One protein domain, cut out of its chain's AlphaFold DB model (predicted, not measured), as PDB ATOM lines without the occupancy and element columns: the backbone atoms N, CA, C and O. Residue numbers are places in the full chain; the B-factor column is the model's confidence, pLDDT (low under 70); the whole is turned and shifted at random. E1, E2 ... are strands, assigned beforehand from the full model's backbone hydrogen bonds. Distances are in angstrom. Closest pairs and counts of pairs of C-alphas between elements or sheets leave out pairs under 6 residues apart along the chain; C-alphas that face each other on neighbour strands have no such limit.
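What this domain is: This is residues 4 to 91 and 136 to 245 of the 446 residues of an uncharacterized protein of Pedobacter cryoconitis (UniProt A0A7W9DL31). Two strongly twisted sheets lie face to face as a flattened barrel: E1, E6, E11, E10 and E9 make one wall, E2, E14, E13, E7 and E8 the other, and the walls come together at both sides, E9 near E8 and E6 near E2. The small meander E3, E4, E5 continues the first wall away from this body, while loops with the short E12 make one end of the longest axis. The printed part has 198 residues, with no named helix and 14 named strands, E1 to E14 in chain order; the class is all strand, though under half of the residues, 80, are in named elements. One sheet is branched, with eight strands; the other is mixed, in the order E2, E14, E13, E7, E8. The whole is compact, with a radius of gyration of the C-alphas of 17.6 A, and spans 59 by 43 by 25 A.

How they stand to each other: Begin in the branched sheet with E6, residues 57 to 66, which has three neighbours in staggered pairing. On one side of it look for E3, residues 21 to 23, parallel, with N 59 and O 22 2.8 A apart, and E1, residues 4 to 6, antiparallel, with N 4 and O 65 2.9 A apart. On the other side is E11, residues 189 to 192, antiparallel, with N 60 and O 191 2.9 A apart. E9, residues 148 to 152, E10, residues 177 to 183, and E11 form a meander, each strand the antiparallel neighbour of the one before; check N 151 and O 179, 2.9 A, and N 182 and O 190, 2.9 A. E3, E4, residues 33 to 35, and E5, residues 41 to 44, form another; N 23 and O 33 are 2.9 A apart, N 34 and O 43 2.8 A. Now go to the second sheet, where E13, residues 218 to 228, and E14, residues 235 to 244, form a hairpin, with N 239 and O 222 2.8 A apart. E7, residues 79 to 86, is antiparallel to E13, with N 85 and O 223 2.9 A apart, and E8, residues 140 to 143, is antiparallel to E7, with N 84 and O 142 2.9 A apart. E2, residues 9 to 13, is parallel to E14, with N 10 and O 240 2.8 A apart. Between the sheets, the closest C-alphas of E2 and E6 are those of Arg 13 and Gln 58, 4.8 A apart; those of E8 and E9 are Val 142 and Ser 148, 6.4 A. E6 and E14 are near each other, and E4 and E13 are apart.

Where its parts are: Find C-alpha 4 at (-31.821, 65.954, 7.848), where E1 begins; it runs on into E2 across a break of 2 residues, at 29 degrees. E6 covers 29.4 A from C-alpha 57 at (-24.494, 43.186, -1.589). E7 measures 20.6 A, E10 18.4 A and E13 32.2 A. E14 measures 29.3 A and ends at C-alpha 244, (-33.982, 46.180, -4.652). E12, residues 198 to 200, pairs with no named strand, but short stretches at 171 to 172 and 214 to 215 pair with it, antiparallel.

The domain as a whole: The two C-alphas farthest apart are those of Ile 205 and Asn 230, 60.9 A. Residues 92 to 135 are not printed, and C-alphas 91 and 136 are 8.4 A apart across this cut, which lies in the link from E7 to E8. The long links are E5 to E6, E6 to E7, E9 to E10 and E12 to E13. The mean pLDDT of the printed part is 96.7, and residue 208 alone is under 70.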
ATOM      1  N   LYS A   4     -31.137  66.831   8.807       97.69
ATOM      2  CA  LYS A   4     -31.821  65.954   7.848       97.69
ATOM      3  C   LYS A   4     -30.983  64.715   7.576       97.69
ATOM      4  O   LYS A   4     -29.760  64.805   7.507       97.69
ATOM      5  N   ILE A   5     -31.646  63.570   7.423       98.50
ATOM      6  CA  ILE A   5     -31.010  62.353   6.912       98.50
ATOM      7  C   ILE A   5     -31.005  62.427   5.385       98.50
ATOM      8  O   ILE A   5     -32.033  62.737   4.783       98.50
ATOM      9  N   HIS A   6     -29.867  62.100   4.780       98.38
ATOM     10  CA  HIS A   6     -29.743  61.885   3.347       98.38
ATOM     11  C   HIS A   6     -29.082  60.522   3.053       98.38
ATOM     12  O   HIS A   6     -28.107  60.167   3.724       98.38
ATOM     13  N   PRO A   7     -29.573  59.766   2.054       98.62
ATOM     14  CA  PRO A   7     -30.751  60.078   1.239       98.62
ATOM     15  C   PRO A   7     -32.067  60.018   2.036       98.62
ATOM     16  O   PRO A   7     -32.160  59.316   3.041       98.62
ATOM     17  N   SER A   8     -33.088  60.742   1.579       98.44
ATOM     18  CA  SER A   8     -34.451  60.679   2.128       98.44
ATOM     19  C   SER A   8     -35.114  59.322   1.871       98.44
ATOM     20  O   SER A   8     -35.853  58.829   2.724       98.44
ATOM     21  N   VAL A   9     -34.799  58.688   0.737       98.81
ATOM     22  CA  VAL A   9     -35.135  57.296   0.416       98.81
ATOM     23  C   VAL A   9     -33.877  56.595  -0.079       98.81
ATOM     24  O   VAL A   9     -33.425  56.816  -1.193       98.81
ATOM     25  N   GLY A  10     -33.294  55.749   0.757       98.81
ATOM     26  CA  GLY A  10     -32.125  54.960   0.409       98.81
ATOM     27  C   GLY A  10     -32.438  53.728  -0.432       98.81
ATOM     28  O   GLY A  10     -33.532  53.175  -0.350       98.81
ATOM     29  N   VAL A  11     -31.454  53.262  -1.203       98.94
ATOM     30  CA  VAL A  11     -31.566  52.083  -2.069       98.94
ATOM     31  C   VAL A  11     -30.397  51.139  -1.807       98.94
ATOM     32  O   VAL A  11     -29.283  51.370  -2.267       98.94
ATOM     33  N   ALA A  12     -30.649  50.043  -1.100       98.88
ATOM     34  CA  ALA A  12     -29.706  48.929  -1.021       98.88
ATOM     35  C   ALA A  12     -30.080  47.849  -2.044       98.88
ATOM     36  O   ALA A  12     -31.206  47.819  -2.546       98.88
ATOM     37  N   ARG A  13     -29.140  46.956  -2.372       98.88
ATOM     38  CA  ARG A  13     -29.396  45.863  -3.322       98.88
ATOM     39  C   ARG A  13     -28.920  44.517  -2.803       98.88
ATOM     40  O   ARG A  13     -27.865  44.417  -2.171       98.88
ATOM     41  N   LEU A  14     -29.723  43.495  -3.093       98.81
ATOM     42  CA  LEU A  14     -29.436  42.099  -2.769       98.81
ATOM     43  C   LEU A  14     -28.119  41.625  -3.402       98.81
ATOM     44  O   LEU A  14     -27.650  42.167  -4.401       98.81
ATOM     45  N   GLY A  15     -27.554  40.564  -2.839       98.50
ATOM     46  CA  GLY A  15     -26.329  39.926  -3.307       98.50
ATOM     47  C   GLY A  15     -26.024  38.694  -2.464       98.50
ATOM     48  O   GLY A  15     -26.249  38.694  -1.259       98.50
ATOM     49  N   ASN A  16     -25.534  37.627  -3.083       98.31
ATOM     50  CA  ASN A  16     -25.331  36.347  -2.410       98.31
ATOM     51  C   ASN A  16     -23.902  36.132  -1.880       98.31
ATOM     52  O   ASN A  16     -23.611  35.053  -1.369       98.31
ATOM     53  N   SER A  17     -23.012  37.130  -1.959       97.81
ATOM     54  CA  SER A  17     -21.717  37.085  -1.271       97.81
ATOM     55  C   SER A  17     -21.904  37.261   0.239       97.81
ATOM     56  O   SER A  17     -22.491  38.241   0.711       97.81
ATOM     57  N   ALA A  18     -21.387  36.303   1.010       94.38
ATOM     58  CA  ALA A  18     -21.479  36.307   2.470       94.38
ATOM     59  C   ALA A  18     -20.501  37.293   3.131       94.38
ATOM     60  O   ALA A  18     -20.758  37.771   4.233       94.38
ATOM     61  N   THR A  19     -19.381  37.590   2.471       91.81
ATOM     62  CA  THR A  19     -18.231  38.264   3.094       91.81
ATOM     63  C   THR A  19     -17.870  39.593   2.442       91.81
ATOM     64  O   THR A  19     -17.213  40.406   3.089       91.81
ATOM     65  N   GLN A  20     -18.298  39.839   1.200       96.62
ATOM     66  CA  GLN A  20     -17.962  41.054   0.459       96.62
ATOM     67  C   GLN A  20     -19.205  41.882   0.127       96.62
ATOM     68  O   GLN A  20     -20.264  41.361  -0.231       96.62
ATOM     69  N   ILE A  21     -19.050  43.200   0.237       97.94
ATOM     70  CA  ILE A  21     -20.084  44.196  -0.048       97.94
ATOM     71  C   ILE A  21     -19.506  45.307  -0.930       97.94
ATOM     72  O   ILE A  21     -18.292  45.430  -1.080       97.94
ATOM     73  N   CYS A  22     -20.382  46.131  -1.487       98.50
ATOM     74  CA  CYS A  22     -20.058  47.433  -2.060       98.50
ATOM     75  C   CYS A  22     -20.996  48.499  -1.475       98.50
ATOM     76  O   CYS A  22     -21.993  48.167  -0.833       98.50
ATOM     77  N   LEU A  23     -20.691  49.779  -1.676       98.56
ATOM     78  CA  LEU A  23     -21.568  50.887  -1.283       98.56
ATOM     79  C   LEU A  23     -22.254  51.506  -2.492       98.56
ATOM     80  O   LEU A  23     -21.697  51.538  -3.587       98.56
ATOM     81  N   THR A  24     -23.455  52.028  -2.264       96.50
ATOM     82  CA  THR A  24     -24.248  52.763  -3.256       96.50
ATOM     83  C   THR A  24     -23.459  53.867  -3.965       96.50
ATOM     84  O   THR A  24     -22.644  54.530  -3.319       96.50
ATOM     85  N   PRO A  25     -23.744  54.128  -5.252       96.19
ATOM     86  CA  PRO A  25     -23.184  55.271  -5.965       96.19
ATOM     87  C   PRO A  25     -23.634  56.609  -5.355       96.19
ATOM     88  O   PRO A  25     -24.664  56.700  -4.689       96.19
ATOM     89  N   GLU A  26     -22.871  57.666  -5.632       95.94
ATOM     90  CA  GLU A  26     -23.174  59.041  -5.196       95.94
ATOM     91  C   GLU A  26     -23.743  59.920  -6.324       95.94
ATOM     92  O   GLU A  26     -23.989  61.108  -6.127       95.94
ATOM     93  N   THR A  27     -23.995  59.339  -7.501       97.62
ATOM     94  CA  THR A  27     -24.615  60.008  -8.651       97.62
ATOM     95  C   THR A  27     -25.549  59.064  -9.414       97.62
ATOM     96  O   THR A  27     -25.467  57.838  -9.309       97.62
ATOM     97  N   ILE A  28     -26.446  59.638 -10.218       98.50
ATOM     98  CA  ILE A  28     -27.275  58.884 -11.167       98.50
ATOM     99  C   ILE A  28     -26.384  58.321 -12.280       98.50
ATOM    100  O   ILE A  28     -25.650  59.073 -12.921       98.50
ATOM    101  N   GLY A  29     -26.475  57.016 -12.531       98.25
ATOM    102  CA  GLY A  29     -25.614  56.310 -13.480       98.25
ATOM    103  C   GLY A  29     -24.184  56.105 -12.981       98.25
ATOM    104  O   GLY A  29     -23.310  55.755 -13.770       98.25
ATOM    105  N   GLY A  30     -23.925  56.399 -11.705       97.69
ATOM    106  CA  GLY A  30     -22.629  56.197 -11.081       97.69
ATOM    107  C   GLY A  30     -22.379  54.727 -10.764       97.69
ATOM    108  O   GLY A  30     -23.300  53.963 -10.476       97.69
ATOM    109  N   LEU A  31     -21.106  54.340 -10.764       98.19
ATOM    110  CA  LEU A  31     -20.696  53.037 -10.262       98.19
ATOM    111  C   LEU A  31     -20.726  53.009  -8.722       98.19
ATOM    112  O   LEU A  31     -20.396  54.017  -8.089       98.19
ATOM    113  N   PRO A  32     -21.072  51.862  -8.112       97.88
ATOM    114  CA  PRO A  32     -20.845  51.608  -6.693       97.88
ATOM    115  C   PRO A  32     -19.369  51.772  -6.285       97.88
ATOM    116  O   PRO A  32     -18.461  51.799  -7.121       97.88
ATOM    117  N   PHE A  33     -19.118  51.800  -4.979       98.31
ATOM    118  CA  PHE A  33     -17.765  51.834  -4.414       98.31
ATOM    119  C   PHE A  33     -17.395  50.482  -3.799       98.31
ATOM    120  O   PHE A  33     -18.234  49.847  -3.157       98.31
ATOM    121  N   GLU A  34     -16.139  50.052  -3.948       97.75
ATOM    122  CA  GLU A  34     -15.597  49.006  -3.074       97.75
ATOM    123  C   GLU A  34     -15.691  49.468  -1.620       97.75
ATOM    124  O   GLU A  34     -15.559  50.661  -1.317       97.75
ATOM    125  N   ALA A  35     -15.903  48.519  -0.714       97.38
ATOM    126  CA  ALA A  35     -16.032  48.822   0.697       97.38
ATOM    127  C   ALA A  35     -15.427  47.740   1.582       97.38
ATOM    128  O   ALA A  35     -15.390  46.560   1.227       97.38
ATOM    129  N   ASP A  36     -14.954  48.157   2.755       96.31
ATOM    130  CA  ASP A  36     -14.603  47.219   3.812       96.31
ATOM    131  C   ASP A  36     -15.860  46.615   4.464       96.31
ATOM    132  O   ASP A  36     -16.998  46.981   4.161       96.31
ATOM    133  N   PHE A  37     -15.656  45.688   5.400       94.88
ATOM    134  CA  PHE A  37     -16.760  45.050   6.112       94.88
ATOM    135  C   PHE A  37     -17.671  46.059   6.831       94.88
ATOM    136  O   PHE A  37     -18.872  45.864   6.866       94.88
ATOM    137  N   TYR A  38     -17.172  47.168   7.368       96.25
ATOM    138  CA  TYR A  38     -18.027  48.120   8.091       96.25
ATOM    139  C   TYR A  38     -18.671  49.170   7.176       96.25
ATOM    140  O   TYR A  38     -19.342  50.077   7.660       96.25
ATOM    141  N   GLY A  39     -18.501  49.038   5.857       95.44
ATOM    142  CA  GLY A  39     -19.053  49.969   4.882       95.44
ATOM    143  C   GLY A  39     -18.301  51.298   4.841       95.44
ATOM    144  O   GLY A  39     -18.907  52.348   4.647       95.44
ATOM    145  N   ASN A  40     -16.976  51.259   4.999       97.38
ATOM    146  CA  ASN A  40     -16.099  52.365   4.628       97.38
ATOM    147  C   ASN A  40     -15.685  52.199   3.159       97.38
ATOM    148  O   ASN A  40     -15.158  51.148   2.792       97.38
ATOM    149  N   ALA A  41     -15.893  53.226   2.330       96.38
ATOM    150  CA  ALA A  41     -15.481  53.205   0.928       96.38
ATOM    151  C   ALA A  41     -13.951  53.092   0.802       96.38
ATOM    152  O   ALA A  41     -13.215  53.841   1.445       96.38
ATOM    153  N   THR A  42     -13.472  52.178  -0.042       96.06
ATOM    154  CA  THR A  42     -12.033  51.939  -0.273       96.06
ATOM    155  C   THR A  42     -11.580  52.297  -1.689       96.06
ATOM    156  O   THR A  42     -10.381  52.374  -1.948       96.06
ATOM    157  N   GLY A  43     -12.521  52.566  -2.595       94.50
ATOM    158  CA  GLY A  43     -12.252  52.990  -3.966       94.50
ATOM    159  C   GLY A  43     -13.442  52.732  -4.884       94.50
ATOM    160  O   GLY A  43     -14.503  52.299  -4.442       94.50
ATOM    161  N   THR A  44     -13.273  52.993  -6.177       91.94
ATOM    162  CA  THR A  44     -14.259  52.613  -7.199       91.94
ATOM    163  C   THR A  44     -14.408  51.095  -7.248       91.94
ATOM    164  O   THR A  44     -13.406  50.389  -7.133       91.94
ATOM    165  N   ILE A  45     -15.633  50.595  -7.441       97.25
ATOM    166  CA  ILE A  45     -15.863  49.158  -7.615       97.25
ATOM    167  C   ILE A  45     -15.013  48.587  -8.757       97.25
ATOM    168  O   ILE A  45     -14.943  49.163  -9.842       97.25
ATOM    169  N   VAL A  46     -14.370  47.446  -8.506       95.88
ATOM    170  CA  VAL A  46     -13.584  46.722  -9.517       95.88
ATOM    171  C   VAL A  46     -14.359  45.504  -9.993       95.88
ATOM    172  O   VAL A  46     -14.484  45.270 -11.192       95.88
ATOM    173  N   ASN A  47     -14.913  44.743  -9.048       97.19
ATOM    174  CA  ASN A  47     -15.692  43.548  -9.337       97.19
ATOM    175  C   ASN A  47     -17.023  43.606  -8.587       97.19
ATOM    176  O   ASN A  47     -17.046  43.723  -7.363       97.19
ATOM    177  N   PHE A  48     -18.132  43.443  -9.311       98.31
ATOM    178  CA  PHE A  48     -19.478  43.310  -8.730       98.31
ATOM    179  C   PHE A  48     -19.709  41.968  -8.024       98.31
ATOM    180  O   PHE A  48     -20.704  41.780  -7.326       98.31
ATOM    181  N   LYS A  49     -18.799  41.019  -8.239       98.56
ATOM    182  CA  LYS A  49     -18.826  39.680  -7.665       98.56
ATOM    183  C   LYS A  49     -17.546  39.429  -6.881       98.56
ATOM    184  O   LYS A  49     -16.514  40.028  -7.185       98.56
ATOM    185  N   ASP A  50     -17.621  38.564  -5.883       97.31
ATOM    186  CA  ASP A  50     -16.436  38.047  -5.210       97.31
ATOM    187  C   ASP A  50     -15.689  37.020  -6.078       97.31
ATOM    188  O   ASP A  50     -16.112  36.669  -7.185       97.31
ATOM    189  N   GLU A  51     -14.564  36.525  -5.564       96.94
ATOM    190  CA  GLU A  51     -13.681  35.571  -6.250       96.94
ATOM    191  C   GLU A  51     -14.363  34.236  -6.593       96.94
ATOM    192  O   GLU A  51     -13.893  33.508  -7.465       96.94
ATOM    193  N   THR A  52     -15.486  33.919  -5.943       97.38
ATOM    194  CA  THR A  52     -16.276  32.707  -6.201       97.38
ATOM    195  C   THR A  52     -17.441  32.945  -7.165       97.38
ATOM    196  O   THR A  52     -18.160  32.012  -7.520       97.38
ATOM    197  N   GLY A  53     -17.621  34.184  -7.633       97.81
ATOM    198  CA  GLY A  53     -18.673  34.565  -8.568       97.81
ATOM    199  C   GLY A  53     -20.008  34.930  -7.909       97.81
ATOM    200  O   GLY A  53     -21.006  35.071  -8.626       97.81
ATOM    201  N   LEU A  54     -20.042  35.112  -6.584       98.44
ATOM    202  CA  LEU A  54     -21.231  35.561  -5.856       98.44
ATOM    203  C   LEU A  54     -21.326  37.088  -5.894       98.44
ATOM    204  O   LEU A  54     -20.331  37.787  -5.745       98.44
ATOM    205  N   VAL A  55     -22.527  37.619  -6.100       98.69
ATOM    206  CA  VAL A  55     -22.799  39.059  -6.195       98.69
ATOM    207  C   VAL A  55     -22.592  39.720  -4.834       98.69
ATOM    208  O   VAL A  55     -23.179  39.292  -3.838       98.69
ATOM    209  N   LYS A  56     -21.787  40.784  -4.786       98.62
ATOM    210  CA  LYS A  56     -21.625  41.618  -3.588       98.62
ATOM    211  C   LYS A  56     -22.940  42.333  -3.283       98.62
ATOM    212  O   LYS A  56     -23.565  42.885  -4.186       98.62
ATOM    213  N   ARG A  57     -23.353  42.356  -2.015       98.31
ATOM    214  CA  ARG A  57     -24.494  43.186  -1.589       98.31
ATOM    215  C   ARG A  57     -24.118  44.659  -1.683       98.31
ATOM    216  O   ARG A  57     -23.015  45.025  -1.279       98.31
ATOM    217  N   GLN A  58     -25.037  45.492  -2.162       98.69
ATOM    218  CA  GLN A  58     -24.851  46.941  -2.191       98.69
ATOM    219  C   GLN A  58     -25.497  47.560  -0.953       98.69
ATOM    220  O   GLN A  58     -26.721  47.539  -0.819       98.69
ATOM    221  N   GLY A  59     -24.679  48.104  -0.055       98.56
ATOM    222  CA  GLY A  59     -25.118  48.787   1.155       98.56
ATOM    223  C   GLY A  59     -25.414  50.262   0.911       98.56
ATOM    224  O   GLY A  59     -24.614  50.966   0.292       98.56
ATOM    225  N   GLN A  60     -26.545  50.741   1.424       98.81
ATOM    226  CA  GLN A  60     -26.887  52.158   1.402       98.81
ATOM    227  C   GLN A  60     -26.291  52.865   2.613       98.81
ATOM    228  O   GLN A  60     -26.647  52.558   3.749       98.81
ATOM    229  N   LEU A  61     -25.449  53.860   2.352       98.38
ATOM    230  CA  LEU A  61     -24.912  54.754   3.371       98.38
ATOM    231  C   LEU A  61     -25.888  55.912   3.634       98.38
ATOM    232  O   LEU A  61     -26.278  56.611   2.698       98.38
ATOM    233  N   PHE A  62     -26.254  56.136   4.893       98.88
ATOM    234  CA  PHE A  62     -27.047  57.277   5.348       98.88
ATOM    235  C   PHE A  62     -26.185  58.235   6.166       98.88
ATOM    236  O   PHE A  62     -25.417  57.836   7.045       98.88
ATOM    237  N   ARG A  63     -26.352  59.523   5.880       98.44
ATOM    238  CA  ARG A  63     -25.611  60.636   6.473       98.44
ATOM    239  C   ARG A  63     -26.581  61.643   7.067       98.44
ATOM    240  O   ARG A  63     -27.730  61.727   6.640       98.44
ATOM    241  N   ILE A  64     -26.117  62.411   8.045       98.56
ATOM    242  CA  ILE A  64     -26.900  63.485   8.659       98.56
ATOM    243  C   ILE A  64     -26.257  64.805   8.272       98.56
ATOM    244  O   ILE A  64     -25.057  64.977   8.455       98.56
ATOM    245  N   TYR A  65     -27.050  65.738   7.764       97.31
ATOM    246  CA  TYR A  65     -26.582  67.058   7.361       97.31
ATOM    247  C   TYR A  65     -27.310  68.159   8.117       97.31
ATOM    248  O   TYR A  65     -28.486  68.025   8.464       97.31
ATOM    249  N   GLN A  66     -26.593  69.253   8.349       94.38
ATOM    250  CA  GLN A  66     -27.161  70.533   8.757       94.38
ATOM    251  C   GLN A  66     -27.697  71.293   7.537       94.38
ATOM    252  O   GLN A  66     -27.363  70.983   6.393       94.38
ATOM    253  N   ASP A  67     -28.488  72.338   7.789       87.75
ATOM    254  CA  ASP A  67     -29.026  73.214   6.739       87.75
ATOM    255  C   ASP A  67     -27.943  73.919   5.898       87.75
ATOM    256  O   ASP A  67     -28.203  74.281   4.752       87.75
ATOM    257  N   ASP A  68     -26.734  74.106   6.437       88.75
ATOM    258  CA  ASP A  68     -25.589  74.699   5.729       88.75
ATOM    259  C   ASP A  68     -24.806  73.689   4.864       88.75
ATOM    260  O   ASP A  68     -23.840  74.060   4.195       88.75
ATOM    261  N   GLY A  69     -25.225  72.419   4.857       90.62
ATOM    262  CA  GLY A  69     -24.579  71.334   4.123       90.62
ATOM    263  C   GLY A  69     -23.432  70.650   4.871       90.62
ATOM    264  O   GLY A  69     -22.837  69.719   4.327       90.62
ATOM    265  N   ALA A  70     -23.120  71.046   6.110       94.81
ATOM    266  CA  ALA A  70     -22.121  70.360   6.919       94.81
ATOM    267  C   ALA A  70     -22.636  68.996   7.401       94.81
ATOM    268  O   ALA A  70     -23.722  68.882   7.976       94.81
ATOM    269  N   GLU A  71     -21.831  67.953   7.203       97.19
ATOM    270  CA  GLU A  71     -22.138  66.611   7.694       97.19
ATOM    271  C   GLU A  71     -21.921  66.504   9.216       97.19
ATOM    272  O   GLU A  71     -20.896  66.933   9.756       97.19
ATOM    273  N   LEU A  72     -22.874  65.879   9.913       97.44
ATOM    274  CA  LEU A  72     -22.733  65.427  11.293       97.44
ATOM    275  C   LEU A  72     -22.287  63.967  11.346       97.44
ATOM    276  O   LEU A  72     -22.933  63.077  10.799       97.44
ATOM    277  N   THR A  73     -21.231  63.725  12.115       98.38
ATOM    278  CA  THR A  73     -20.731  62.388  12.456       98.38
ATOM    279  C   THR A  73     -20.414  62.325  13.951       98.38
ATOM    280  O   THR A  73     -20.516  63.329  14.661       98.38
ATOM    281  N   LEU A  74     -19.962  61.174  14.452       98.19
ATOM    282  CA  LEU A  74     -19.467  61.059  15.830       98.19
ATOM    283  C   LEU A  74     -18.195  61.885  16.094       98.19
ATOM    284  O   LEU A  74     -17.877  62.152  17.251       98.19
ATOM    285  N   ASN A  75     -17.495  62.323  15.041       97.81
ATOM    286  CA  ASN A  75     -16.319  63.191  15.151       97.81
ATOM    287  C   ASN A  75     -16.682  64.682  15.244       97.81
ATOM    288  O   ASN A  75     -15.807  65.516  15.487       97.81
ATOM    289  N   SER A  76     -17.950  65.047  15.041       97.44
ATOM    290  CA  SER A  76     -18.398  66.435  15.140       97.44
ATOM    291  C   SER A  76     -18.353  66.907  16.609       97.44
ATOM    292  O   SER A  76     -18.895  66.219  17.476       97.44
ATOM    293  N   PRO A  77     -17.776  68.087  16.931       95.81
ATOM    294  CA  PRO A  77     -17.442  68.465  18.313       95.81
ATOM    295  C   PRO A  77     -18.593  68.419  19.327       95.81
ATOM    296  O   PRO A  77     -18.381  68.044  20.478       95.81
ATOM    297  N   ASN A  78     -19.811  68.792  18.919       95.38
ATOM    298  CA  ASN A  78     -20.976  68.825  19.810       95.38
ATOM    299  C   ASN A  78     -21.801  67.523  19.794       95.38
ATOM    300  O   ASN A  78     -22.777  67.415  20.528       95.38
ATOM    301  N   VAL A  79     -21.444  66.525  18.982       97.94
ATOM    302  CA  VAL A  79     -22.192  65.262  18.907       97.94
ATOM    303  C   VAL A  79     -21.748  64.337  20.037       97.94
ATOM    304  O   VAL A  79     -20.568  64.003  20.172       97.94
ATOM    305  N   LEU A  80     -22.705  63.937  20.875       98.12
ATOM    306  CA  LEU A  80     -22.505  62.949  21.933       98.12
ATOM    307  C   LEU A  80     -22.688  61.532  21.386       98.12
ATOM    308  O   LEU A  80     -21.842  60.674  21.619       98.12
ATOM    309  N   SER A  81     -23.780  61.297  20.658       98.50
ATOM    310  CA  SER A  81     -24.084  60.001  20.050       98.50
ATOM    311  C   SER A  81     -25.032  60.157  18.867       98.50
ATOM    312  O   SER A  81     -25.880  61.051  18.865       98.50
ATOM    313  N   ILE A  82     -24.956  59.213  17.934       98.81
ATOM    314  CA  ILE A  82     -25.942  59.013  16.871       98.81
ATOM    315  C   ILE A  82     -26.457  57.580  17.014       98.81
ATOM    316  O   ILE A  82     -25.664  56.638  17.016       98.81
ATOM    317  N   ILE A  83     -27.767  57.436  17.193       98.88
ATOM    318  CA  ILE A  83     -28.447  56.148  17.346       98.88
ATOM    319  C   ILE A  83     -29.346  55.954  16.135       98.88
ATOM    320  O   ILE A  83     -30.257  56.752  15.914       98.88
ATOM    321  N   TRP A  84     -29.106  54.893  15.374       98.94
ATOM    322  CA  TRP A  84     -29.883  54.554  14.192       98.94
ATOM    323  C   TRP A  84     -30.842  53.419  14.507       98.94
ATOM    324  O   TRP A  84     -30.455  52.458  15.161       98.94
ATOM    325  N   THR A  85     -32.087  53.514  14.050       98.88
ATOM    326  CA  THR A  85     -33.068  52.424  14.135       98.88
ATOM    327  C   THR A  85     -33.732  52.224  12.785       98.88
ATOM    328  O   THR A  85     -34.240  53.179  12.209       98.88
ATOM    329  N   VAL A  86     -33.749  50.997  12.278       98.94
ATOM    330  CA  VAL A  86     -34.350  50.655  10.980       98.94
ATOM    331  C   VAL A  86     -35.314  49.494  11.165       98.94
ATOM    332  O   VAL A  86     -35.006  48.551  11.890       98.94
ATOM    333  N   HIS A  87     -36.473  49.541  10.508       98.88
ATOM    334  CA  HIS A  87     -37.472  48.469  10.571       98.88
ATOM    335  C   HIS A  87     -37.804  47.952   9.176       98.88
ATOM    336  O   HIS A  87     -38.723  48.445   8.535       98.88
ATOM    337  N   LEU A  88     -37.065  46.943   8.720       98.88
ATOM    338  CA  LEU A  88     -37.333  46.281   7.446       98.88
ATOM    339  C   LEU A  88     -38.456  45.252   7.582       98.88
ATOM    340  O   LEU A  88     -38.482  44.482   8.544       98.88
ATOM    341  N   ALA A  89     -39.341  45.198   6.589       98.88
ATOM    342  CA  ALA A  89     -40.334  44.140   6.463       98.88
ATOM    343  C   ALA A  89     -40.585  43.773   4.994       98.88
ATOM    344  O   ALA A  89     -40.361  44.571   4.086       98.88
ATOM    345  N   ASN A  90     -41.111  42.570   4.765       98.81
ATOM    346  CA  ASN A  90     -41.618  42.134   3.467       98.81
ATOM    347  C   ASN A  90     -43.094  41.758   3.580       98.81
ATOM    348  O   ASN A  90     -43.456  40.785   4.243       98.81
ATOM    349  N   LYS A  91     -43.956  42.517   2.897       98.50
ATOM    350  CA  LYS A  91     -45.414  42.305   2.903       98.50
ATOM    351  C   LYS A  91     -45.943  41.618   1.643       98.50
ATOM    352  O   LYS A  91     -47.157  41.471   1.506       98.50
ATOM    353  N   ASP A 136     -41.310  39.832   9.089       98.62
ATOM    354  CA  ASP A 136     -41.129  40.947  10.016       98.62
ATOM    355  C   ASP A 136     -40.204  40.536  11.180       98.62
ATOM    356  O   ASP A 136     -40.666  39.988  12.190       98.62
ATOM    357  N   PRO A 137     -38.885  40.778  11.053       98.06
ATOM    358  CA  PRO A 137     -37.920  40.618  12.143       98.06
ATOM    359  C   PRO A 137     -38.082  41.603  13.299       98.06
ATOM    360  O   PRO A 137     -37.394  41.443  14.311       98.06
ATOM    361  N   GLY A 138     -38.897  42.645  13.137       98.44
ATOM    362  CA  GLY A 138     -38.896  43.821  13.995       98.44
ATOM    363  C   GLY A 138     -37.757  44.799  13.703       98.44
ATOM    364  O   GLY A 138     -36.889  44.535  12.865       98.44
ATOM    365  N   PRO A 139     -37.743  45.947  14.399       98.56
ATOM    366  CA  PRO A 139     -36.710  46.957  14.230       98.56
ATOM    367  C   PRO A 139     -35.342  46.469  14.720       98.56
ATOM    368  O   PRO A 139     -35.237  45.582  15.570       98.56
ATOM    369  N   ARG A 140     -34.282  47.078  14.193       98.69
ATOM    370  CA  ARG A 140     -32.899  46.913  14.644       98.69
ATOM    371  C   ARG A 140     -32.289  48.267  14.951       98.69
ATOM    372  O   ARG A 140     -32.554  49.227  14.228       98.69
ATOM    373  N   THR A 141     -31.469  48.325  15.995       98.69
ATOM    374  CA  THR A 141     -30.821  49.554  16.462       98.69
ATOM    375  C   THR A 141     -29.311  49.357  16.514       98.69
ATOM    376  O   THR A 141     -28.856  48.361  17.062       98.69
ATOM    377  N   VAL A 142     -28.555  50.310  15.961       98.69
ATOM    378  CA  VAL A 142     -27.081  50.355  16.010       98.69
ATOM    379  C   VAL A 142     -26.604  51.751  16.398       98.69
ATOM    380  O   VAL A 142     -27.268  52.755  16.111       98.69
ATOM    381  N   SER A 143     -25.454  51.838  17.059       98.56
ATOM    382  CA  SER A 143     -24.862  53.117  17.463       98.56
ATOM    383  C   SER A 143     -23.355  53.010  17.685       98.56
ATOM    384  O   SER A 143     -22.825  51.941  17.952       98.56
ATOM    385  N   GLY A 144     -22.649  54.138  17.627       98.44
ATOM    386  CA  GLY A 144     -21.193  54.142  17.774       98.44
ATOM    387  C   GLY A 144     -20.471  53.797  16.470       98.44
ATOM    388  O   GLY A 144     -21.041  53.901  15.385       98.44
ATOM    389  N   ILE A 145     -19.192  53.442  16.578       98.31
ATOM    390  CA  ILE A 145     -18.339  53.088  15.438       98.31
ATOM    391  C   ILE A 145     -18.286  51.573  15.268       98.31
ATOM    392  O   ILE A 145     -18.165  50.863  16.264       98.31
ATOM    393  N   ARG A 146     -18.286  51.094  14.018       97.94
ATOM    394  CA  ARG A 146     -18.100  49.667  13.698       97.94
ATOM    395  C   ARG A 146     -19.053  48.736  14.458       97.94
ATOM    396  O   ARG A 146     -18.666  47.642  14.859       97.94
ATOM    397  N   ASP A 147     -20.282  49.192  14.659       98.44
ATOM    398  CA  ASP A 147     -21.362  48.400  15.238       98.44
ATOM    399  C   ASP A 147     -22.091  47.630  14.128       98.44
ATOM    400  O   ASP A 147     -22.042  48.021  12.956       98.44
ATOM    401  N   SER A 148     -22.743  46.524  14.470       98.00
ATOM    402  CA  SER A 148     -23.479  45.708  13.503       98.00
ATOM    403  C   SER A 148     -24.533  44.834  14.163       98.00
ATOM    404  O   SER A 148     -24.284  44.278  15.229       98.00
ATOM    405  N   ILE A 149     -25.661  44.639  13.483       98.56
ATOM    406  CA  ILE A 149     -26.736  43.756  13.946       98.56
ATOM    407  C   ILE A 149     -27.505  43.164  12.757       98.56
ATOM    408  O   ILE A 149     -27.775  43.862  11.772       98.56
ATOM    409  N   GLY A 150     -27.853  41.879  12.835       98.12
ATOM    410  CA  GLY A 150     -28.582  41.172  11.789       98.12
ATOM    411  C   GLY A 150     -30.092  41.348  11.909       98.12
ATOM    412  O   GLY A 150     -30.657  41.365  12.999       98.12
ATOM    413  N   PHE A 151     -30.799  41.414  10.782       98.62
ATOM    414  CA  PHE A 151     -32.251  41.223  10.755       98.62
ATOM    415  C   PHE A 151     -32.577  39.734  10.721       98.62
ATOM    416  O   PHE A 151     -33.260  39.300   9.808       98.62
ATOM    417  N   ASP A 152     -32.064  38.933  11.650       97.12
ATOM    418  CA  ASP A 152     -32.455  37.531  11.828       97.12
ATOM    419  C   ASP A 152     -33.238  37.341  13.135       97.12
ATOM    420  O   ASP A 152     -33.457  38.285  13.899       97.12
ATOM    421  N   ARG A 153     -33.722  36.119  13.380       95.81
ATOM    422  CA  ARG A 153     -34.543  35.818  14.561       95.81
ATOM    423  C   ARG A 153     -33.794  35.982  15.891       95.81
ATOM    424  O   ARG A 153     -34.462  36.258  16.881       95.81
ATOM    425  N   ALA A 154     -32.481  35.749  15.935       95.00
ATOM    426  CA  ALA A 154     -31.707  35.752  17.177       95.00
ATOM    427  C   ALA A 154     -31.448  37.176  17.688       95.00
ATOM    428  O   ALA A 154     -31.463  37.398  18.895       95.00
ATOM    429  N   ASP A 155     -31.309  38.129  16.767       96.38
ATOM    430  CA  ASP A 155     -31.010  39.536  17.056       96.38
ATOM    431  C   ASP A 155     -32.265  40.418  17.241       96.38
ATOM    432  O   ASP A 155     -32.193  41.650  17.250       96.38
ATOM    433  N   ALA A 156     -33.453  39.818  17.339       95.19
ATOM    434  CA  ALA A 156     -34.691  40.575  17.480       95.19
ATOM    435  C   ALA A 156     -34.840  41.236  18.863       95.19
ATOM    436  O   ALA A 156     -34.443  40.644  19.869       95.19
ATOM    437  N   PRO A 157     -35.481  42.421  18.948       95.81
ATOM    438  CA  PRO A 157     -35.815  43.031  20.229       95.81
ATOM    439  C   PRO A 157     -36.643  42.089  21.105       95.81
ATOM    440  O   PRO A 157     -37.570  41.425  20.626       95.81
ATOM    441  N   GLU A 158     -36.336  42.066  22.402       95.75
ATOM    442  CA  GLU A 158     -37.056  41.243  23.370       95.75
ATOM    443  C   GLU A 158     -38.566  41.529  23.322       95.75
ATOM    444  O   GLU A 158     -39.010  42.678  23.318       95.75
ATOM    445  N   GLY A 159     -39.370  40.465  23.257       95.12
ATOM    446  CA  GLY A 159     -40.830  40.560  23.210       95.12
ATOM    447  C   GLY A 159     -41.425  40.948  21.851       95.12
ATOM    448  O   GLY A 159     -42.651  40.957  21.726       95.12
ATOM    449  N   TYR A 160     -40.617  41.221  20.818       96.94
ATOM    450  CA  TYR A 160     -41.150  41.485  19.481       96.94
ATOM    451  C   TYR A 160     -41.728  40.200  18.852       96.94
ATOM    452  O   TYR A 160     -41.077  39.151  18.883       96.94
ATOM    453  N   PRO A 161     -42.931  40.233  18.246       95.38
ATOM    454  CA  PRO A 161     -43.550  39.058  17.634       95.38
ATOM    455  C   PRO A 161     -42.927  38.743  16.263       95.38
ATOM    456  O   PRO A 161     -43.553  38.953  15.228       95.38
ATOM    457  N   VAL A 162     -41.694  38.229  16.261       96.31
ATOM    458  CA  VAL A 162     -40.903  37.953  15.049       96.31
ATOM    459  C   VAL A 162     -41.587  36.964  14.106       96.31
ATOM    460  O   VAL A 162     -41.921  35.834  14.488       96.31
ATOM    461  N   GLN A 163     -41.691  37.341  12.833       96.31
ATOM    462  CA  GLN A 163     -42.303  36.536  11.779       96.31
ATOM    463  C   GLN A 163     -41.312  36.267  10.642       96.31
ATOM    464  O   GLN A 163     -40.782  37.183  10.026       96.31
ATOM    465  N   TYR A 164     -41.086  34.983  10.362       97.00
ATOM    466  CA  TYR A 164     -40.416  34.484   9.159       97.00
ATOM    467  C   TYR A 164     -41.187  33.276   8.632       97.00
ATOM    468  O   TYR A 164     -41.802  32.569   9.447       97.00
ATOM    469  N   PRO A 165     -41.089  32.989   7.323       95.12
ATOM    470  CA  PRO A 165     -41.553  31.731   6.758       95.12
ATOM    471  C   PRO A 165     -40.814  30.523   7.371       95.12
ATOM    472  O   PRO A 165     -39.855  30.688   8.137       95.12
ATOM    473  N   PRO A 166     -41.258  29.290   7.070       92.31
ATOM    474  CA  PRO A 166     -40.582  28.075   7.509       92.31
ATOM    475  C   PRO A 166     -39.085  28.044   7.153       92.31
ATOM    476  O   PRO A 166     -38.662  28.453   6.074       92.31
ATOM    477  N   ASN A 167     -38.268  27.501   8.063       93.31
ATOM    478  CA  ASN A 167     -36.809  27.373   7.885       93.31
ATOM    479  C   ASN A 167     -36.392  26.258   6.907       93.31
ATOM    480  O   ASN A 167     -35.199  26.101   6.626       93.31
ATOM    481  N   VAL A 168     -37.366  25.480   6.442       94.75
ATOM    482  CA  VAL A 168     -37.250  24.416   5.448       94.75
ATOM    483  C   VAL A 168     -38.346  24.677   4.426       94.75
ATOM    484  O   VAL A 168     -39.493  24.863   4.817       94.75
ATOM    485  N   VAL A 169     -37.968  24.713   3.154       96.31
ATOM    486  CA  VAL A 169     -38.864  24.915   2.014       96.31
ATOM    487  C   VAL A 169     -38.612  23.816   0.992       96.31
ATOM    488  O   VAL A 169     -37.493  23.301   0.899       96.31
ATOM    489  N   THR A 170     -39.639  23.460   0.232       96.81
ATOM    490  CA  THR A 170     -39.542  22.433  -0.817       96.81
ATOM    491  C   THR A 170     -38.749  22.930  -2.028       96.81
ATOM    492  O   THR A 170     -37.961  22.181  -2.607       96.81
ATOM    493  N   TYR A 171     -38.917  24.204  -2.390       95.19
ATOM    494  CA  TYR A 171     -38.269  24.842  -3.532       95.19
ATOM    495  C   TYR A 171     -37.479  26.081  -3.099       95.19
ATOM    496  O   TYR A 171     -37.952  26.891  -2.301       95.19
ATOM    497  N   GLY A 172     -36.294  26.262  -3.688       95.12
ATOM    498  CA  GLY A 172     -35.464  27.449  -3.483       95.12
ATOM    499  C   GLY A 172     -34.743  27.482  -2.133       95.12
ATOM    500  O   GLY A 172     -34.339  26.446  -1.603       95.12
ATOM    501  N   SER A 173     -34.554  28.689  -1.601       96.56
ATOM    502  CA  SER A 173     -33.828  28.952  -0.354       96.56
ATOM    503  C   SER A 173     -34.752  29.591   0.683       96.56
ATOM    504  O   SER A 173     -35.464  30.539   0.353       96.56
ATOM    505  N   PRO A 174     -34.730  29.141   1.947       97.19
ATOM    506  CA  PRO A 174     -35.557  29.724   2.997       97.19
ATOM    507  C   PRO A 174     -35.020  31.089   3.442       97.19
ATOM    508  O   PRO A 174     -33.809  31.327   3.493       97.19
ATOM    509  N   ILE A 175     -35.939  31.968   3.829       97.94
ATOM    510  CA  ILE A 175     -35.642  33.337   4.245       97.94
ATOM    511  C   ILE A 175     -35.365  33.306   5.745       97.94
ATOM    512  O   ILE A 175     -36.249  32.992   6.540       97.94
ATOM    513  N   ARG A 176     -34.126  33.619   6.128       96.75
ATOM    514  CA  ARG A 176     -33.674  33.609   7.533       96.75
ATOM    515  C   ARG A 176     -33.296  34.986   8.062       96.75
ATOM    516  O   ARG A 176     -33.153  35.158   9.266       96.75
ATOM    517  N   THR A 177     -33.126  35.941   7.156       98.19
ATOM    518  CA  THR A 177     -32.780  37.321   7.459       98.19
ATOM    519  C   THR A 177     -33.346  38.250   6.388       98.19
ATOM    520  O   THR A 177     -33.583  37.799   5.266       98.19
ATOM    521  N   LEU A 178     -33.565  39.522   6.727       98.75
ATOM    522  CA  LEU A 178     -33.829  40.594   5.751       98.75
ATOM    523  C   LEU A 178     -32.596  41.473   5.474       98.75
ATOM    524  O   LEU A 178     -32.694  42.461   4.751       98.75
ATOM    525  N   GLY A 179     -31.437  41.104   6.024       98.19
ATOM    526  CA  GLY A 179     -30.181  41.822   5.858       98.19
ATOM    527  C   GLY A 179     -29.524  42.160   7.189       98.19
ATOM    528  O   GLY A 179     -29.615  41.402   8.155       98.19
ATOM    529  N   GLU A 180     -28.847  43.299   7.246       98.19
ATOM    530  CA  GLU A 180     -28.106  43.741   8.431       98.19
ATOM    531  C   GLU A 180     -27.905  45.261   8.430       98.19
ATOM    532  O   GLU A 180     -27.903  45.910   7.380       98.19
ATOM    533  N   LEU A 181     -27.713  45.825   9.620       98.81
ATOM    534  CA  LEU A 181     -27.251  47.199   9.797       98.81
ATOM    535  C   LEU A 181     -25.787  47.193  10.207       98.81
ATOM    536  O   LEU A 181     -25.354  46.311  10.949       98.81
ATOM    537  N   ARG A 182     -25.047  48.210   9.770       98.62
ATOM    538  CA  ARG A 182     -23.683  48.487  10.227       98.62
ATOM    539  C   ARG A 182     -23.502  49.975  10.498       98.62
ATOM    540  O   ARG A 182     -24.231  50.796   9.937       98.62
ATOM    541  N   THR A 183     -22.514  50.328  11.314       98.88
ATOM    542  CA  THR A 183     -21.984  51.693  11.360       98.88
ATOM    543  C   THR A 183     -20.544  51.763  10.875       98.88
ATOM    544  O   THR A 183     -19.720  50.900  11.181       98.88
ATOM    545  N   ASP A 184     -20.232  52.815  10.118       98.50
ATOM    546  CA  ASP A 184     -18.878  53.050   9.616       98.50
ATOM    547  C   ASP A 184     -17.930  53.556  10.730       98.50
ATOM    548  O   ASP A 184     -18.294  53.664  11.908       98.50
ATOM    549  N   ASN A 185     -16.690  53.906  10.372       98.31
ATOM    550  CA  ASN A 185     -15.690  54.389  11.337       98.31
ATOM    551  C   ASN A 185     -16.000  55.786  11.918       98.31
ATOM    552  O   ASN A 185     -15.243  56.293  12.746       98.31
ATOM    553  N   THR A 186     -17.084  56.424  11.481       98.38
ATOM    554  CA  THR A 186     -17.536  57.751  11.919       98.38
ATOM    555  C   THR A 186     -18.985  57.754  12.425       98.38
ATOM    556  O   THR A 186     -19.507  58.810  12.785       98.38
ATOM    557  N   GLY A 187     -19.626  56.584  12.515       98.50
ATOM    558  CA  GLY A 187     -20.996  56.421  13.003       98.50
ATOM    559  C   GLY A 187     -22.094  56.695  11.973       98.50
ATOM    560  O   GLY A 187     -23.251  56.885  12.362       98.50
ATOM    561  N   ARG A 188     -21.768  56.725  10.675       98.75
ATOM    562  CA  ARG A 188     -22.777  56.722   9.602       98.75
ATOM    563  C   ARG A 188     -23.446  55.358   9.536       98.75
ATOM    564  O   ARG A 188     -22.788  54.349   9.772       98.75
ATOM    565  N   LEU A 189     -24.724  55.322   9.181       98.94
ATOM    566  CA  LEU A 189     -25.464  54.073   9.021       98.94
ATOM    567  C   LEU A 189     -25.221  53.473   7.639       98.94
ATOM    568  O   LEU A 189     -25.346  54.167   6.638       98.94
ATOM    569  N   VAL A 190     -24.982  52.168   7.591       98.88
ATOM    570  CA  VAL A 190     -24.992  51.364   6.369       98.88
ATOM    571  C   VAL A 190     -26.098  50.323   6.491       98.88
ATOM    572  O   VAL A 190     -26.074  49.489   7.396       98.88
ATOM    573  N   VAL A 191     -27.072  50.368   5.584       98.94
ATOM    574  CA  VAL A 191     -28.144  49.366   5.495       98.94
ATOM    575  C   VAL A 191     -27.813  48.386   4.378       98.94
ATOM    576  O   VAL A 191     -27.666  48.791   3.226       98.94
ATOM    577  N   LEU A 192     -27.717  47.101   4.708       98.88
ATOM    578  CA  LEU A 192     -27.527  46.008   3.758       98.88
ATOM    579  C   LEU A 192     -28.802  45.173   3.685       98.88
ATOM    580  O   LEU A 192     -29.397  44.844   4.710       98.88
ATOM    581  N   GLY A 193     -29.197  44.810   2.467       98.56
ATOM    582  CA  GLY A 193     -30.336  43.930   2.225       98.56
ATOM    583  C   GLY A 193     -30.046  42.448   2.468       98.56
ATOM    584  O   GLY A 193     -28.951  42.058   2.895       98.56
ATOM    585  N   GLY A 194     -31.043  41.622   2.139       98.31
ATOM    586  CA  GLY A 194     -30.941  40.167   2.115       98.31
ATOM    587  C   GLY A 194     -29.944  39.621   1.084       98.31
ATOM    588  O   GLY A 194     -29.239  40.353   0.383       98.31
ATOM    589  N   PHE A 195     -29.896  38.295   0.990       98.56
ATOM    590  CA  PHE A 195     -28.930  37.553   0.182       98.56
ATOM    591  C   PHE A 195     -29.471  37.093  -1.180       98.56
ATOM    592  O   PHE A 195     -28.761  36.413  -1.923       98.56
ATOM    593  N   GLY A 196     -30.711  37.447  -1.529       98.19
ATOM    594  CA  GLY A 196     -31.385  36.923  -2.716       98.19
ATOM    595  C   GLY A 196     -32.021  35.555  -2.491       98.19
ATOM    596  O   GLY A 196     -32.181  34.793  -3.444       98.19
ATOM    597  N   ASN A 197     -32.364  35.220  -1.246       98.12
ATOM    598  CA  ASN A 197     -33.115  34.010  -0.942       98.12
ATOM    599  C   ASN A 197     -34.567  34.165  -1.396       98.12
ATOM    600  O   ASN A 197     -35.252  35.115  -1.020       98.12
ATOM    601  N   ALA A 198     -35.040  33.183  -2.155       96.88
ATOM    602  CA  ALA A 198     -36.434  33.038  -2.538       96.88
ATOM    603  C   ALA A 198     -36.815  31.559  -2.467       96.88
ATOM    604  O   ALA A 198     -36.074  30.710  -2.973       96.88
ATOM    605  N   GLY A 199     -37.952  31.250  -1.849       96.06
ATOM    606  CA  GLY A 199     -38.385  29.869  -1.668       96.06
ATOM    607  C   GLY A 199     -39.825  29.729  -1.191       96.06
ATOM    608  O   GLY A 199     -40.425  30.678  -0.682       96.06
ATOM    609  N   GLY A 200     -40.366  28.529  -1.373       95.44
ATOM    610  CA  GLY A 200     -41.745  28.162  -1.060       95.44
ATOM    611  C   GLY A 200     -41.969  26.654  -1.178       95.44
ATOM    612  O   GLY A 200     -41.049  25.901  -1.499       95.44
ATOM    613  N   ASP A 201     -43.195  26.218  -0.919       95.31
ATOM    614  CA  ASP A 201     -43.583  24.804  -0.890       95.31
ATOM    615  C   ASP A 201     -44.409  24.361  -2.104       95.31
ATOM    616  O   ASP A 201     -44.542  23.167  -2.356       95.31
ATOM    617  N   GLU A 202     -44.884  25.311  -2.908       93.12
ATOM    618  CA  GLU A 202     -45.624  25.050  -4.146       93.12
ATOM    619  C   GLU A 202     -44.763  25.327  -5.392       93.12
ATOM    620  O   GLU A 202     -43.909  26.221  -5.368       93.12
ATOM    621  N   PRO A 203     -44.962  24.611  -6.514       91.56
ATOM    622  CA  PRO A 203     -44.259  24.894  -7.763       91.56
ATOM    623  C   PRO A 203     -44.680  26.249  -8.350       91.56
ATOM    624  O   PRO A 203     -45.845  26.627  -8.274       91.56
ATOM    625  N   LEU A 204     -43.749  26.957  -9.000       90.56
ATOM    626  CA  LEU A 204     -44.038  28.227  -9.676       90.56
ATOM    627  C   LEU A 204     -44.923  28.017 -10.913       90.56
ATOM    628  O   LEU A 204     -44.528  27.317 -11.845       90.56
ATOM    629  N   ILE A 205     -46.085  28.673 -10.950       82.75
ATOM    630  CA  ILE A 205     -47.043  28.570 -12.069       82.75
ATOM    631  C   ILE A 205     -47.098  29.807 -12.980       82.75
ATOM    632  O   ILE A 205     -47.617  29.722 -14.090       82.75
ATOM    633  N   ASN A 206     -46.605  30.965 -12.530       77.25
ATOM    634  CA  ASN A 206     -46.573  32.210 -13.305       77.25
ATOM    635  C   ASN A 206     -45.504  33.186 -12.765       77.25
ATOM    636  O   ASN A 206     -44.866  32.921 -11.747       77.25
ATOM    637  N   TYR A 207     -45.319  34.328 -13.439       75.44
ATOM    638  CA  TYR A 207     -44.323  35.345 -13.063       75.44
ATOM    639  C   TYR A 207     -44.586  36.006 -11.695       75.44
ATOM    640  O   TYR A 207     -43.650  36.459 -11.043       75.44
ATOM    641  N   GLY A 208     -45.850  36.077 -11.264       68.81
ATOM    642  CA  GLY A 208     -46.272  36.657  -9.988       68.81
ATOM    643  C   GLY A 208     -46.010  35.749  -8.783       68.81
ATOM    644  O   GLY A 208     -46.193  36.201  -7.648       68.81
ATOM    645  N   GLY A 209     -45.563  34.514  -9.035       74.75
ATOM    646  CA  GLY A 209     -45.205  33.512  -8.042       74.75
ATOM    647  C   GLY A 209     -46.281  32.447  -7.849       74.75
ATOM    648  O   GLY A 209     -47.125  32.182  -8.706       74.75
ATOM    649  N   SER A 210     -46.237  31.790  -6.699       85.00
ATOM    650  CA  SER A 210     -47.262  30.850  -6.238       85.00
ATOM    651  C   SER A 210     -47.505  31.086  -4.756       85.00
ATOM    652  O   SER A 210     -46.717  31.772  -4.099       85.00
ATOM    653  N   ASP A 211     -48.607  30.559  -4.229       89.06
ATOM    654  CA  ASP A 211     -48.834  30.589  -2.784       89.06
ATOM    655  C   ASP A 211     -47.641  29.937  -2.060       89.06
ATOM    656  O   ASP A 211     -46.895  29.161  -2.654       89.06
ATOM    657  N   THR A 212     -47.433  30.282  -0.788       92.38
ATOM    658  CA  THR A 212     -46.295  29.899   0.080       92.38
ATOM    659  C   THR A 212     -44.941  30.554  -0.221       92.38
ATOM    660  O   THR A 212     -44.063  30.530   0.644       92.38
ATOM    661  N   TRP A 213     -44.756  31.185  -1.386       95.88
ATOM    662  CA  TRP A 213     -43.475  31.803  -1.736       95.88
ATOM    663  C   TRP A 213     -43.189  33.085  -0.957       95.88
ATOM    664  O   TRP A 213     -44.050  33.954  -0.799       95.88
ATOM    665  N   HIS A 214     -41.936  33.213  -0.533       96.62
ATOM    666  CA  HIS A 214     -41.366  34.412   0.067       96.62
ATOM    667  C   HIS A 214     -40.037  34.740  -0.622       96.62
ATOM    668  O   HIS A 214     -39.403  33.869  -1.223       96.62
ATOM    669  N   ASP A 215     -39.613  35.995  -0.519       97.38
ATOM    670  CA  ASP A 215     -38.271  36.449  -0.874       97.38
ATOM    671  C   ASP A 215     -37.715  37.355   0.237       97.38
ATOM    672  O   ASP A 215     -38.431  37.709   1.177       97.38
ATOM    673  N   ASP A 216     -36.429  37.695   0.163       98.44
ATOM    674  CA  ASP A 216     -35.748  38.561   1.135       98.44
ATOM    675  C   ASP A 216     -35.574  40.019   0.666       98.44
ATOM    676  O   ASP A 216     -34.769  40.772   1.222       98.44
ATOM    677  N   ILE A 217     -36.387  40.446  -0.308       98.69
ATOM    678  CA  ILE A 217     -36.639  41.871  -0.569       98.69
ATOM    679  C   ILE A 217     -37.294  42.483   0.670       98.69
ATOM    680  O   ILE A 217     -38.016  41.811   1.402       98.69
ATOM    681  N   SER A 218     -37.064  43.764   0.919       98.88
ATOM    682  CA  SER A 218     -37.745  44.489   1.988       98.88
ATOM    683  C   SER A 218     -37.684  45.989   1.754       98.88
ATOM    684  O   SER A 218     -36.946  46.480   0.901       98.88
ATOM    685  N   ASP A 219     -38.465  46.719   2.527       98.94
ATOM    686  CA  ASP A 219     -38.375  48.162   2.652       98.94
ATOM    687  C   ASP A 219     -38.770  48.557   4.079       98.94
ATOM    688  O   ASP A 219     -39.291  47.730   4.843       98.94
ATOM    689  N   GLY A 220     -38.490  49.798   4.468       98.81
ATOM    690  CA  GLY A 220     -38.941  50.286   5.761       98.81
ATOM    691  C   GLY A 220     -38.378  51.634   6.195       98.81
ATOM    692  O   GLY A 220     -37.500  52.202   5.539       98.81
ATOM    693  N   PRO A 221     -38.880  52.162   7.323       98.88
ATOM    694  CA  PRO A 221     -38.426  53.430   7.860       98.88
ATOM    695  C   PRO A 221     -37.017  53.334   8.450       98.88
ATOM    696  O   PRO A 221     -36.638  52.336   9.072       98.88
ATOM    697  N   VAL A 222     -36.282  54.435   8.311       98.94
ATOM    698  CA  VAL A 222     -34.988  54.695   8.945       98.94
ATOM    699  C   VAL A 222     -35.163  55.862   9.909       98.94
ATOM    700  O   VAL A 222     -35.629  56.930   9.519       98.94
ATOM    701  N   TYR A 223     -34.759  55.675  11.157       98.88
ATOM    702  CA  TYR A 223     -34.784  56.690  12.200       98.88
ATOM    703  C   TYR A 223     -33.367  56.982  12.686       98.88
ATOM    704  O   TYR A 223     -32.564  56.060  12.841       98.88
ATOM    705  N   ALA A 224     -33.085  58.245  13.000       98.75
ATOM    706  CA  ALA A 224     -31.880  58.631  13.727       98.75
ATOM    707  C   ALA A 224     -32.230  59.507  14.927       98.75
ATOM    708  O   ALA A 224     -33.045  60.422  14.819       98.75
ATOM    709  N   THR A 225     -31.588  59.247  16.062       98.69
ATOM    710  CA  THR A 225     -31.599  60.136  17.227       98.69
ATOM    711  C   THR A 225     -30.193  60.672  17.455       98.69
ATOM    712  O   THR A 225     -29.263  59.898  17.695       98.69
ATOM    713  N   VAL A 226     -30.037  61.994  17.376       98.56
ATOM    714  CA  VAL A 226     -28.769  62.692  17.627       98.56
ATOM    715  C   VAL A 226     -28.828  63.338  19.002       98.56
ATOM    716  O   VAL A 226     -29.680  64.189  19.246       98.56
ATOM    717  N   ASN A 227     -27.907  62.950  19.884       98.19
ATOM    718  CA  ASN A 227     -27.739  63.556  21.204       98.19
ATOM    719  C   ASN A 227     -26.522  64.486  21.196       98.19
ATOM    720  O   ASN A 227     -25.502  64.160  20.577       98.19
ATOM    721  N   PHE A 228     -26.596  65.601  21.926       97.88
ATOM    722  CA  PHE A 228     -25.540  66.618  21.958       97.88
ATOM    723  C   PHE A 228     -24.833  66.706  23.310       97.88
ATOM    724  O   PHE A 228     -25.410  66.425  24.359       97.88
ATOM    725  N   ARG A 229     -23.562  67.116  23.289       97.75
ATOM    726  CA  ARG A 229     -22.721  67.245  24.494       97.75
ATOM    727  C   ARG A 229     -23.064  68.474  25.327       97.75
ATOM    728  O   ARG A 229     -22.881  68.452  26.538       97.75
ATOM    729  N   ASN A 230     -23.545  69.532  24.684       95.75
ATOM    730  CA  ASN A 230     -23.946  70.778  25.337       95.75
ATOM    731  C   ASN A 230     -25.298  70.696  26.073       95.75
ATOM    732  O   ASN A 230     -25.701  71.681  26.685       95.75
ATOM    733  N   GLY A 231     -25.984  69.548  26.029       93.75
ATOM    734  CA  GLY A 231     -27.285  69.357  26.671       93.75
ATOM    735  C   GLY A 231     -28.480  69.855  25.855       93.75
ATOM    736  O   GLY A 231     -29.589  69.868  26.386       93.75
ATOM    737  N   ASP A 232     -28.283  70.239  24.588       95.62
ATOM    738  CA  ASP A 232     -29.399  70.547  23.690       95.62
ATOM    739  C   ASP A 232     -30.345  69.337  23.556       95.62
ATOM    740  O   ASP A 232     -29.883  68.187  23.584       95.62
ATOM    741  N   PRO A 233     -31.664  69.563  23.374       96.81
ATOM    742  CA  PRO A 233     -32.620  68.480  23.175       96.81
ATOM    743  C   PRO A 233     -32.222  67.556  22.011       96.81
ATOM    744  O   PRO A 233     -31.785  68.060  20.966       96.81
ATOM    745  N   PRO A 234     -32.417  66.229  22.141       97.19
ATOM    746  CA  PRO A 234     -32.163  65.297  21.051       97.19
ATOM    747  C   PRO A 234     -32.937  65.663  19.782       97.19
ATOM    748  O   PRO A 234     -34.087  66.102  19.842       97.19
ATOM    749  N   GLN A 235     -32.314  65.459  18.623       97.75
ATOM    750  CA  GLN A 235     -32.976  65.608  17.324       97.75
ATOM    751  C   GLN A 235     -33.393  64.234  16.805       97.75
ATOM    752  O   GLN A 235     -32.572  63.317  16.767       97.75
ATOM    753  N   HIS A 236     -34.651  64.113  16.381       98.12
ATOM    754  CA  HIS A 236     -35.217  62.888  15.818       98.12
ATOM    755  C   HIS A 236     -35.471  63.071  14.328       98.12
ATOM    756  O   HIS A 236     -36.191  63.981  13.920       98.12
ATOM    757  N   LEU A 237     -34.867  62.203  13.527       98.56
ATOM    758  CA  LEU A 237     -34.851  62.297  12.075       98.56
ATOM    759  C   LEU A 237     -35.419  61.028  11.453       98.56
ATOM    760  O   LEU A 237     -35.317  59.948  12.035       98.56
ATOM    761  N   THR A 238     -35.986  61.170  10.258       98.56
ATOM    762  CA  THR A 238     -36.664  60.095   9.527       98.56
ATOM    763  C   THR A 238     -36.256  60.071   8.062       98.56
ATOM    764  O   THR A 238     -36.163  61.121   7.428       98.56
ATOM    765  N   ALA A 239     -36.096  58.870   7.524       98.88
ATOM    766  CA  ALA A 239     -35.942  58.568   6.109       98.88
ATOM    767  C   ALA A 239     -36.615  57.215   5.810       98.88
ATOM    768  O   ALA A 239     -37.254  56.616   6.681       98.88
ATOM    769  N   TRP A 240     -36.471  56.722   4.586       98.94
ATOM    770  CA  TRP A 240     -36.891  55.381   4.184       98.94
ATOM    771  C   TRP A 240     -35.732  54.631   3.532       98.94
ATOM    772  O   TRP A 240     -34.773  55.245   3.067       98.94
ATOM    773  N   VAL A 241     -35.824  53.309   3.456       98.94
ATOM    774  CA  VAL A 241     -34.918  52.480   2.657       98.94
ATOM    775  C   VAL A 241     -35.710  51.440   1.874       98.94
ATOM    776  O   VAL A 241     -36.674  50.872   2.383       98.94
ATOM    777  N   ILE A 242     -35.295  51.200   0.635       98.81
ATOM    778  CA  ILE A 242     -35.801  50.153  -0.251       98.81
ATOM    779  C   ILE A 242     -34.649  49.191  -0.536       98.81
ATOM    780  O   ILE A 242     -33.531  49.619  -0.829       98.81
ATOM    781  N   ILE A 243     -34.919  47.890  -0.471       98.88
ATOM    782  CA  ILE A 243     -33.983  46.844  -0.876       98.88
ATOM    783  C   ILE A 243     -34.430  46.295  -2.229       98.88
ATOM    784  O   ILE A 243     -35.398  45.545  -2.312       98.88
ATOM    785  N   GLY A 244     -33.730  46.672  -3.298       98.62
ATOM    786  CA  GLY A 244     -33.982  46.180  -4.652       98.62
ATOM    787  C   GLY A 244     -33.194  44.910  -4.988       98.62
ATOM    788  O   GLY A 244     -32.234  44.540  -4.308       98.62
ATOM    789  N   SER A 245     -33.541  44.257  -6.097       98.50
ATOM    790  CA  SER A 245     -32.661  43.261  -6.728       98.50
ATOM    791  C   SER A 245     -31.349  43.912  -7.218       98.50
ATOM    792  O   SER A 245     -31.266  45.144  -7.256       98.50
TER     793      SER A 245